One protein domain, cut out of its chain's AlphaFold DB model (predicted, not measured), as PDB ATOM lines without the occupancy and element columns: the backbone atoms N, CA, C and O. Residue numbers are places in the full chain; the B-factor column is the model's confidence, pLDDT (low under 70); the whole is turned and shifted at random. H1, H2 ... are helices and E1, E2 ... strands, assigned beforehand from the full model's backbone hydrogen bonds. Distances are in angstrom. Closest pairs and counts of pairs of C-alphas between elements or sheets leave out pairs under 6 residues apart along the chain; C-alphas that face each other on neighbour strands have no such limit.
ATOM      1  N   ALA A  30      35.286   5.126  -6.934       65.00
ATOM      2  CA  ALA A  30      36.578   5.796  -7.030       65.00
ATOM      3  C   ALA A  30      37.733   4.965  -6.452       65.00
ATOM      4  O   ALA A  30      38.792   4.891  -7.068       65.00
ATOM      5  N   ALA A  31      37.537   4.312  -5.300       68.69
ATOM      6  CA  ALA A  31      38.544   3.421  -4.730       68.69
ATOM      7  C   ALA A  31      38.766   2.203  -5.633       68.69
ATOM      8  O   ALA A  31      39.909   1.864  -5.911       68.69
ATOM      9  N   LEU A  32      37.691   1.596  -6.148       67.19
ATOM     10  CA  LEU A  32      37.771   0.514  -7.129       67.19
ATOM     11  C   LEU A  32      38.557   0.953  -8.365       67.19
ATOM     12  O   LEU A  32      39.504   0.274  -8.743       67.19
ATOM     13  N   ASN A  33      38.237   2.115  -8.939       65.81
ATOM     14  CA  ASN A  33      38.963   2.633 -10.096       65.81
ATOM     15  C   ASN A  33      40.453   2.866  -9.786       65.81
ATOM     16  O   ASN A  33      41.320   2.458 -10.549       65.81
ATOM     17  N   ALA A  34      40.773   3.427  -8.616       68.31
ATOM     18  CA  ALA A  34      42.154   3.596  -8.166       68.31
ATOM     19  C   ALA A  34      42.877   2.265  -7.876       68.31
ATOM     20  O   ALA A  34      44.104   2.240  -7.861       68.31
ATOM     21  N   PHE A  35      42.151   1.170  -7.629       65.88
ATOM     22  CA  PHE A  35      42.708  -0.183  -7.535       65.88
ATOM     23  C   PHE A  35      42.985  -0.784  -8.918       65.88
ATOM     24  O   PHE A  35      44.048  -1.372  -9.111       65.88
ATOM     25  N   PHE A  36      42.063  -0.627  -9.872       62.94
ATOM     26  CA  PHE A  36      42.217  -1.141 -11.238       62.94
ATOM     27  C   PHE A  36      43.282  -0.382 -12.034       62.94
ATOM     28  O   PHE A  36      44.053  -0.999 -12.760       62.94
ATOM     29  N   ASN A  37      43.379   0.932 -11.836       63.69
ATOM     30  CA  ASN A  37      44.276   1.804 -12.589       63.69
ATOM     31  C   ASN A  37      45.662   1.968 -11.934       63.69
ATOM     32  O   ASN A  37      46.367   2.941 -12.214       63.69
ATOM     33  N   ARG A  38      46.057   1.065 -11.018       66.50
ATOM     34  CA  ARG A  38      47.412   1.107 -10.449       66.50
ATOM     35  C   ARG A  38      48.429   0.646 -11.496       66.50
ATOM     36  O   ARG A  38      48.298  -0.483 -11.973       66.50
ATOM     37  N   PRO A  39      49.473   1.443 -11.783       55.12
ATOM     38  CA  PRO A  39      50.512   1.067 -12.741       55.12
ATOM     39  C   PRO A  39      51.235  -0.227 -12.333       55.12
ATOM     40  O   PRO A  39      51.436  -1.093 -13.177       55.12
ATOM     41  N   ASP A  40      51.467  -0.446 -11.029       56.12
ATOM     42  CA  ASP A  40      52.085  -1.679 -10.505       56.12
ATOM     43  C   ASP A  40      51.304  -2.960 -10.853       56.12
ATOM     44  O   ASP A  40      51.860  -4.061 -10.882       56.12
ATOM     45  N   SER A  41      49.997  -2.841 -11.116       59.66
ATOM     46  CA  SER A  41      49.158  -3.988 -11.451       59.66
ATOM     47  C   SER A  41      49.476  -4.517 -12.849       59.66
ATOM     48  O   SER A  41      49.446  -5.730 -13.040       59.66
ATOM     49  N   ILE A  42      49.844  -3.656 -13.806       63.06
ATOM     50  CA  ILE A  42      50.120  -4.049 -15.199       63.06
ATOM     51  C   ILE A  42      51.471  -4.766 -15.317       63.06
ATOM     52  O   ILE A  42      51.547  -5.820 -15.952       63.06
ATOM     53  N   GLU A  43      52.524  -4.273 -14.655       67.94
ATOM     54  CA  GLU A  43      53.825  -4.963 -14.631       67.94
ATOM     55  C   GLU A  43      53.713  -6.394 -14.077       67.94
ATOM     56  O   GLU A  43      54.394  -7.300 -14.560       67.94
ATOM     57  N   SER A  44      52.824  -6.625 -13.103       69.44
ATOM     58  CA  SER A  44      52.749  -7.890 -12.356       69.44
ATOM     59  C   SER A  44      52.413  -9.130 -13.200       69.44
ATOM     60  O   SER A  44      52.772 -10.255 -12.829       69.44
ATOM     61  N   TRP A  45      51.761  -8.946 -14.351       73.31
ATOM     62  CA  TRP A  45      51.398 -10.021 -15.280       73.31
ATOM     63  C   TRP A  45      52.011  -9.870 -16.676       73.31
ATOM     64  O   TRP A  45      51.820 -10.737 -17.539       73.31
ATOM     65  N   ARG A  46      52.802  -8.819 -16.919       75.44
ATOM     66  CA  ARG A  46      53.505  -8.648 -18.191       75.44
ATOM     67  C   ARG A  46      54.563  -9.734 -18.379       75.44
ATOM     68  O   ARG A  46      55.504  -9.862 -17.611       75.44
ATOM     69  N   GLY A  47      54.381 -10.537 -19.428       78.00
ATOM     70  CA  GLY A  47      55.266 -11.660 -19.765       78.00
ATOM     71  C   GLY A  47      54.836 -13.003 -19.170       78.00
ATOM     72  O   GLY A  47      55.435 -14.025 -19.495       78.00
ATOM     73  N   LYS A  48      53.773 -13.040 -18.354       83.00
ATOM     74  CA  LYS A  48      53.193 -14.296 -17.868       83.00
ATOM     75  C   LYS A  48      52.212 -14.868 -18.893       83.00
ATOM     76  O   LYS A  48      51.442 -14.140 -19.520       83.00
ATOM     77  N   THR A  49      52.195 -16.191 -19.036       85.62
ATOM     78  CA  THR A  49      51.218 -16.877 -19.890       85.62
ATOM     79  C   THR A  49      49.871 -16.977 -19.183       85.62
ATOM     80  O   THR A  49      49.772 -17.524 -18.079       85.62
ATOM     81  N   LEU A  50      48.824 -16.465 -19.835       86.31
ATOM     82  CA  LEU A  50      47.450 -16.602 -19.368       86.31
ATOM     83  C   LEU A  50      47.014 -18.071 -19.436       86.31
ATOM     84  O   LEU A  50      46.982 -18.669 -20.515       86.31
ATOM     85  N   ARG A  51      46.638 -18.644 -18.289       89.50
ATOM     86  CA  ARG A  51      46.144 -20.023 -18.213       89.50
ATOM     87  C   ARG A  51      44.657 -20.075 -18.537       89.50
ATOM     88  O   ARG A  51      44.242 -20.803 -19.439       89.50
ATOM     89  N   THR A  52      43.838 -19.329 -17.794       88.56
ATOM     90  CA  THR A  52      42.372 -19.340 -17.953       88.56
ATOM     91  C   THR A  52      41.738 -18.071 -17.390       88.56
ATOM     92  O   THR A  52      42.109 -17.612 -16.309       88.56
ATOM     93  N   ILE A  53      40.736 -17.542 -18.092       90.56
ATOM     94  CA  ILE A  53      39.889 -16.446 -17.614       90.56
ATOM     95  C   ILE A  53      38.810 -17.039 -16.701       90.56
ATOM     96  O   ILE A  53      38.025 -17.880 -17.132       90.56
ATOM     97  N   HIS A  54      38.798 -16.639 -15.430       89.00
ATOM     98  CA  HIS A  54      37.834 -17.129 -14.435       89.00
ATOM     99  C   HIS A  54      36.522 -16.350 -14.464       89.00
ATOM    100  O   HIS A  54      35.464 -16.904 -14.169       89.00
ATOM    101  N   GLY A  55      36.576 -15.072 -14.826       86.50
ATOM    102  CA  GLY A  55      35.390 -14.238 -14.850       86.50
ATOM    103  C   GLY A  55      35.628 -12.886 -15.487       86.50
ATOM    104  O   GLY A  55      36.744 -12.538 -15.873       86.50
ATOM    105  N   ILE A  56      34.543 -12.129 -15.562       88.75
ATOM    106  CA  ILE A  56      34.519 -10.745 -16.010       88.75
ATOM    107  C   ILE A  56      33.958  -9.888 -14.891       88.75
ATOM    108  O   ILE A  56      33.009 -10.274 -14.211       88.75
ATOM    109  N   THR A  57      34.545  -8.720 -14.706       85.38
ATOM    110  CA  THR A  57      33.993  -7.684 -13.849       85.38
ATOM    111  C   THR A  57      33.782  -6.429 -14.674       85.38
ATOM    112  O   THR A  57      34.638  -6.022 -15.462       85.38
ATOM    113  N   LYS A  58      32.609  -5.824 -14.510       83.38
ATOM    114  CA  LYS A  58      32.291  -4.516 -15.069       83.38
ATOM    115  C   LYS A  58      32.451  -3.502 -13.944       83.38
ATOM    116  O   LYS A  58      31.497  -3.176 -13.241       83.38
ATOM    117  N   ALA A  59      33.688  -3.062 -13.738       72.12
ATOM    118  CA  ALA A  59      33.970  -1.885 -12.927       72.12
ATOM    119  C   ALA A  59      33.426  -0.638 -13.661       72.12
ATOM    120  O   ALA A  59      33.177  -0.713 -14.868       72.12
ATOM    121  N   PRO A  60      33.160   0.489 -12.975       61.34
ATOM    122  CA  PRO A  60      32.433   1.614 -13.561       61.34
ATOM    123  C   PRO A  60      33.249   2.286 -14.675       61.34
ATOM    124  O   PRO A  60      34.038   3.188 -14.418       61.34
ATOM    125  N   GLY A  61      33.039   1.831 -15.910       72.81
ATOM    126  CA  GLY A  61      33.613   2.402 -17.127       72.81
ATOM    127  C   GLY A  61      34.300   1.391 -18.041       72.81
ATOM    128  O   GLY A  61      34.305   1.605 -19.247       72.81
ATOM    129  N   GLU A  62      34.812   0.272 -17.518       80.56
ATOM    130  CA  GLU A  62      35.618  -0.647 -18.330       80.56
ATOM    131  C   GLU A  62      35.486  -2.115 -17.901       80.56
ATOM    132  O   GLU A  62      35.392  -2.456 -16.714       80.56
ATOM    133  N   LEU A  63      35.463  -2.998 -18.901       86.56
ATOM    134  CA  LEU A  63      35.403  -4.440 -18.703       86.56
ATOM    135  C   LEU A  63      36.793  -4.953 -18.339       86.56
ATOM    136  O   LEU A  63      37.765  -4.689 -19.037       86.56
ATOM    137  N   HIS A  64      36.871  -5.705 -17.250       87.38
ATOM    138  CA  HIS A  64      38.103  -6.321 -16.788       87.38
ATOM    139  C   HIS A  64      37.915  -7.833 -16.706       87.38
ATOM    140  O   HIS A  64      36.912  -8.328 -16.185       87.38
ATOM    141  N   PHE A  65      38.899  -8.575 -17.194       89.12
ATOM    142  CA  PHE A  65      38.964 -10.022 -17.092       89.12
ATOM    143  C   PHE A  65      39.735 -10.426 -15.842       89.12
ATOM    144  O   PHE A  65      40.853  -9.969 -15.611       89.12
ATOM    145  N   LEU A  66      39.155 -11.323 -15.046       89.44
ATOM    146  CA  LEU A  66      39.872 -11.999 -13.974       89.44
ATOM    147  C   LEU A  66      40.654 -13.168 -14.575       89.44
ATOM    148  O   LEU A  66      40.104 -14.227 -14.888       89.44
ATOM    149  N   CYS A  67      41.948 -12.957 -14.736       89.31
ATOM    150  CA  CYS A  67      42.866 -13.840 -15.424       89.31
ATOM    151  C   CYS A  67      43.686 -14.649 -14.416       89.31
ATOM    152  O   CYS A  67      44.425 -14.074 -13.618       89.31
ATOM    153  N   LYS A  68      43.597 -15.986 -14.473       90.31
ATOM    154  CA  LYS A  68      44.515 -16.878 -13.753       90.31
ATOM    155  C   LYS A  68      45.725 -17.163 -14.636       90.31
ATOM    156  O   LYS A  68      45.581 -17.687 -15.746       90.31
ATOM    157  N   PHE A  69      46.906 -16.830 -14.136       89.44
ATOM    158  CA  PHE A  69      48.185 -17.074 -14.800       89.44
ATOM    159  C   PHE A  69      48.778 -18.429 -14.389       89.44
ATOM    160  O   PHE A  69      48.236 -19.126 -13.528       89.44
ATOM    161  N   ASN A  70      49.873 -18.837 -15.039       87.00
ATOM    162  CA  ASN A  70      50.550 -20.104 -14.730       87.00
ATOM    163  C   ASN A  70      51.132 -20.157 -13.304       87.00
ATOM    164  O   ASN A  70      51.249 -21.227 -12.726       87.00
ATOM    165  N   ASP A  71      51.421 -18.992 -12.732       84.81
ATOM    166  CA  ASP A  71      51.901 -18.780 -11.358       84.81
ATOM    167  C   ASP A  71      50.785 -18.929 -10.301       84.81
ATOM    168  O   ASP A  71      50.898 -18.478  -9.170       84.81
ATOM    169  N   GLU A  72      49.620 -19.435 -10.710       83.12
ATOM    170  CA  GLU A  72      48.364 -19.455  -9.947       83.12
ATOM    171  C   GLU A  72      47.857 -18.096  -9.445       83.12
ATOM    172  O   GLU A  72      46.754 -18.023  -8.898       83.12
ATOM    173  N   SER A  73      48.587 -17.016  -9.718       85.31
ATOM    174  CA  SER A  73      48.183 -15.656  -9.422       85.31
ATOM    175  C   SER A  73      46.982 -15.254 -10.277       85.31
ATOM    176  O   SER A  73      46.890 -15.551 -11.476       85.31
ATOM    177  N   MET A  74      46.025 -14.591  -9.633       87.19
ATOM    178  CA  MET A  74      44.854 -14.027 -10.286       87.19
ATOM    179  C   MET A  74      45.041 -12.522 -10.398       87.19
ATOM    180  O   MET A  74      45.130 -11.836  -9.384       87.19
ATOM    181  N   HIS A  75      45.089 -12.020 -11.628       85.69
ATOM    182  CA  HIS A  75      45.160 -10.586 -11.886       85.69
ATOM    183  C   HIS A  75      43.980 -10.137 -12.730       85.69
ATOM    184  O   HIS A  75      43.438 -10.889 -13.541       85.69
ATOM    185  N   LEU A  76      43.586  -8.889 -12.517       85.56
ATOM    186  CA  LEU A  76      42.572  -8.226 -13.312       85.56
ATOM    187  C   LEU A  76      43.269  -7.552 -14.486       85.56
ATOM    188  O   LEU A  76      44.154  -6.723 -14.291       85.56
ATOM    189  N   VAL A  77      42.878  -7.945 -15.691       85.94
ATOM    190  CA  VAL A  77      43.430  -7.425 -16.940       85.94
ATOM    191  C   VAL A  77      42.319  -6.657 -17.650       85.94
ATOM    192  O   VAL A  77      41.228  -7.214 -17.810       85.94
ATOM    193  N   PRO A  78      42.543  -5.403 -18.066       87.06
ATOM    194  CA  PRO A  78      41.550  -4.667 -18.838       87.06
ATOM    195  C   PRO A  78      41.270  -5.389 -20.158       87.06
ATOM    196  O   PRO A  78      42.162  -5.994 -20.762       87.06
ATOM    197  N   ALA A  79      40.020  -5.341 -20.614       87.38
ATOM    198  CA  ALA A  79      39.605  -6.047 -21.819       87.38
ATOM    199  C   ALA A  79      40.392  -5.607 -23.051       87.38
ATOM    200  O   ALA A  79      40.756  -6.454 -23.861       87.38
ATOM    201  N   SER A  80      40.710  -4.312 -23.142       86.00
ATOM    202  CA  SER A  80      41.531  -3.753 -24.215       86.00
ATOM    203  C   SER A  80      42.855  -4.515 -24.369       86.00
ATOM    204  O   SER A  80      43.157  -5.042 -25.436       86.00
ATOM    205  N   GLU A  81      43.593  -4.704 -23.271       87.00
ATOM    206  CA  GLU A  81      44.901  -5.365 -23.314       87.00
ATOM    207  C   GLU A  81      44.793  -6.897 -23.430       87.00
ATOM    208  O   GLU A  81      45.633  -7.542 -24.063       87.00
ATOM    209  N   ALA A  82      43.744  -7.502 -22.865       87.75
ATOM    210  CA  ALA A  82      43.497  -8.937 -23.009       87.75
ATOM    211  C   ALA A  82      43.164  -9.332 -24.458       87.75
ATOM    212  O   ALA A  82      43.621 -10.382 -24.915       87.75
ATOM    213  N   ASN A  83      42.409  -8.493 -25.175       90.19
ATOM    214  CA  ASN A  83      42.032  -8.721 -26.571       90.19
ATOM    215  C   ASN A  83      43.253  -8.713 -27.501       90.19
ATOM    216  O   ASN A  83      43.324  -9.530 -28.415       90.19
ATOM    217  N   GLU A  84      44.223  -7.832 -27.248       89.56
ATOM    218  CA  GLU A  84      45.456  -7.750 -28.040       89.56
ATOM    219  C   GLU A  84      46.442  -8.877 -27.709       89.56
ATOM    220  O   GLU A  84      47.054  -9.458 -28.606       89.56
ATOM    221  N   ARG A  85      46.616  -9.203 -26.422       86.88
ATOM    222  CA  ARG A  85      47.639 -10.170 -25.985       86.88
ATOM    223  C   ARG A  85      47.188 -11.623 -26.037       86.88
ATOM    224  O   ARG A  85      48.010 -12.502 -26.288       86.88
ATOM    225  N   PHE A  86      45.922 -11.894 -25.728       87.69
ATOM    226  CA  PHE A  86      45.403 -13.252 -25.555       87.69
ATOM    227  C   PHE A  86      44.062 -13.471 -26.281       87.69
ATOM    228  O   PHE A  86      43.114 -13.970 -25.658       87.69
ATOM    229  N   PRO A  87      43.964 -13.161 -27.590       90.06
ATOM    230  CA  PRO A  87      42.703 -13.207 -28.331       90.06
ATOM    231  C   PRO A  87      42.032 -14.585 -28.266       90.06
ATOM    232  O   PRO A  87      40.858 -14.673 -27.913       90.06
ATOM    233  N   ASP A  88      42.779 -15.677 -28.470       89.81
ATOM    234  CA  ASP A  88      42.241 -17.047 -28.404       89.81
ATOM    235  C   ASP A  88      41.573 -17.378 -27.064       89.81
ATOM    236  O   ASP A  88      40.593 -18.122 -26.999       89.81
ATOM    237  N   ARG A  89      42.117 -16.853 -25.959       89.38
ATOM    238  CA  ARG A  89      41.589 -17.120 -24.614       89.38
ATOM    239  C   ARG A  89      40.329 -16.316 -24.350       89.38
ATOM    240  O   ARG A  89      39.403 -16.852 -23.744       89.38
ATOM    241  N   VAL A  90      40.305 -15.067 -24.804       90.00
ATOM    242  CA  VAL A  90      39.134 -14.199 -24.681       90.00
ATOM    243  C   VAL A  90      37.977 -14.746 -25.515       90.00
ATOM    244  O   VAL A  90      36.873 -14.891 -24.995       90.00
ATOM    245  N   ILE A  91      38.236 -15.139 -26.763       91.56
ATOM    246  CA  ILE A  91      37.220 -15.709 -27.657       91.56
ATOM    247  C   ILE A  91      36.626 -16.980 -27.046       91.56
ATOM    248  O   ILE A  91      35.417 -17.041 -26.832       91.56
ATOM    249  N   ARG A  92      37.464 -17.945 -26.639       90.12
ATOM    250  CA  ARG A  92      36.996 -19.185 -25.990       90.12
ATOM    251  C   ARG A  92      36.163 -18.936 -24.736       90.12
ATOM    252  O   ARG A  92      35.235 -19.694 -24.447       90.12
ATOM    253  N   PHE A  93      36.517 -17.911 -23.959       90.12
ATOM    254  CA  PHE A  93      35.755 -17.536 -22.771       90.12
ATOM    255  C   PHE A  93      34.347 -17.062 -23.143       90.12
ATOM    256  O   PHE A  93      33.382 -17.501 -22.514       90.12
ATOM    257  N   TYR A  94      34.221 -16.227 -24.178       89.56
ATOM    258  CA  TYR A  94      32.920 -15.791 -24.677       89.56
ATOM    259  C   TYR A  94      32.129 -16.934 -25.314       89.56
ATOM    260  O   TYR A  94      30.964 -17.096 -24.971       89.56
ATOM    261  N   GLU A  95      32.746 -17.780 -26.141       89.19
ATOM    262  CA  GLU A  95      32.094 -18.953 -26.750       89.19
ATOM    263  C   GLU A  95      31.497 -19.894 -25.698       89.19
ATOM    264  O   GLU A  95      30.372 -20.358 -25.836       89.19
ATOM    265  N   SER A  96      32.224 -20.128 -24.600       85.50
ATOM    266  CA  SER A  96      31.768 -21.011 -23.516       85.50
ATOM    267  C   SER A  96      30.611 -20.427 -22.695       85.50
ATOM    268  O   SER A  96      29.986 -21.142 -21.914       85.50
ATOM    269  N   ARG A  97      30.368 -19.116 -22.797       83.19
ATOM    270  CA  ARG A  97      29.355 -18.375 -22.028       83.19
ATOM    271  C   ARG A  97      28.247 -17.802 -22.914       83.19
ATOM    272  O   ARG A  97      27.330 -17.183 -22.378       83.19
TER     273      ARG A  97
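What this domain is: This is residues 30 to 97 of the 106 residues of the protein "ChSh domain-containing protein" of Caenorhabditis japonica (UniProt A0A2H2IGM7). A strongly twisted, three-stranded sheet forms a wall, with H3 and H4 on one of its faces, while the short helices H1 and H2 sit at its border. H1 is by the far end of E1 and by E3, H2 only grazes the sheet, and H4 crosses over E1. The printed part has 68 residues with four named helices and three named strands, in the order H1 H2 E1 E2 E3 H3 H4; the sheet order is E1 - E2 - E3, all antiparallel, and the class is mixed, helices and strands. The whole is compact, with a radius of gyration of the C-alphas of 11.5 A and spans of 32 by 24 by 19 A.

Where its parts are: E1, residues 50 to 59, is 21.0 A from first to last C-alpha, begins at C-alpha 50 (47.450, -16.602, -19.368) and bends by 67 degrees at residue 54. E2, residues 62 to 69, is also 21.0 A long, and E3, residues 74 to 78, is 13.1 A. H3 is residues 79 to 85, 9.9 A. H4, residues 87 to 95, is 12.2 A and ends at C-alpha 95 (32.094, -18.953, -26.750). H1, residues 30 to 36, is 9.9 A and begins at C-alpha 30 (36.578, 5.796, -7.030); H2, residues 39 to 43, is 7.1 A.

How they stand to each other: E1, E2 and E3 form a meander, each strand the antiparallel neighbour of the one before, in two hairpins. Between E1 and E2, at 154 degrees, N 54 and O 66 are 2.8 A apart, within hydrogen-bond range. Between E2 and E3, at 147 degrees, N 67 and O 75 are 2.8 A apart, also within hydrogen-bond range. H3 and H4 lie on the same face, giving two layers, helices on one face of a sheet. H4, at a height over the sheet of 9.7 A, is over E1 and, only just, over E2, with 3 C-alphas on it; it runs across the strands, at 64 degrees to E1 on the local plane. The closest C-alphas of E1 and H4, Ile 53 and Phe 93, are 6.7 A apart. H3, at a height of 7.1 A, is over none of the strands, but only just, with 2 C-alphas on E3; its closest C-alpha pair with E2 is Ala 79 and His 64, 5.3 A. H3 and H4 are close but not clearly touching, at a steep tilt of 51 degrees, opposite ways; their closest C-alphas, Asn 83 and Val 90, are 6.5 A apart. H1 is on the sheet, over none of its strands; its closest C-alphas with E1, Asn 33 and Ala 59, are 7.3 A apart. H2 only grazes the sheet with residues 41 to 42, and H1 and H2 meet only through their link. H1 and H2 are each apart from H3 and H4. In H1, H3 and H4 every O i to N i+4 pair is within hydrogen-bond range; in H2 it is 0 of 1, with 1 of 2 O i to N i+3 pairs.

The domain as a whole: The two C-alphas farthest apart, Ala 31 and Glu 95, are 32.0 A apart. The printed part has no cut and no long link. The mean pLDDT of the printed part is 81.0, with residues 30 to 44 and residue 60 under 70.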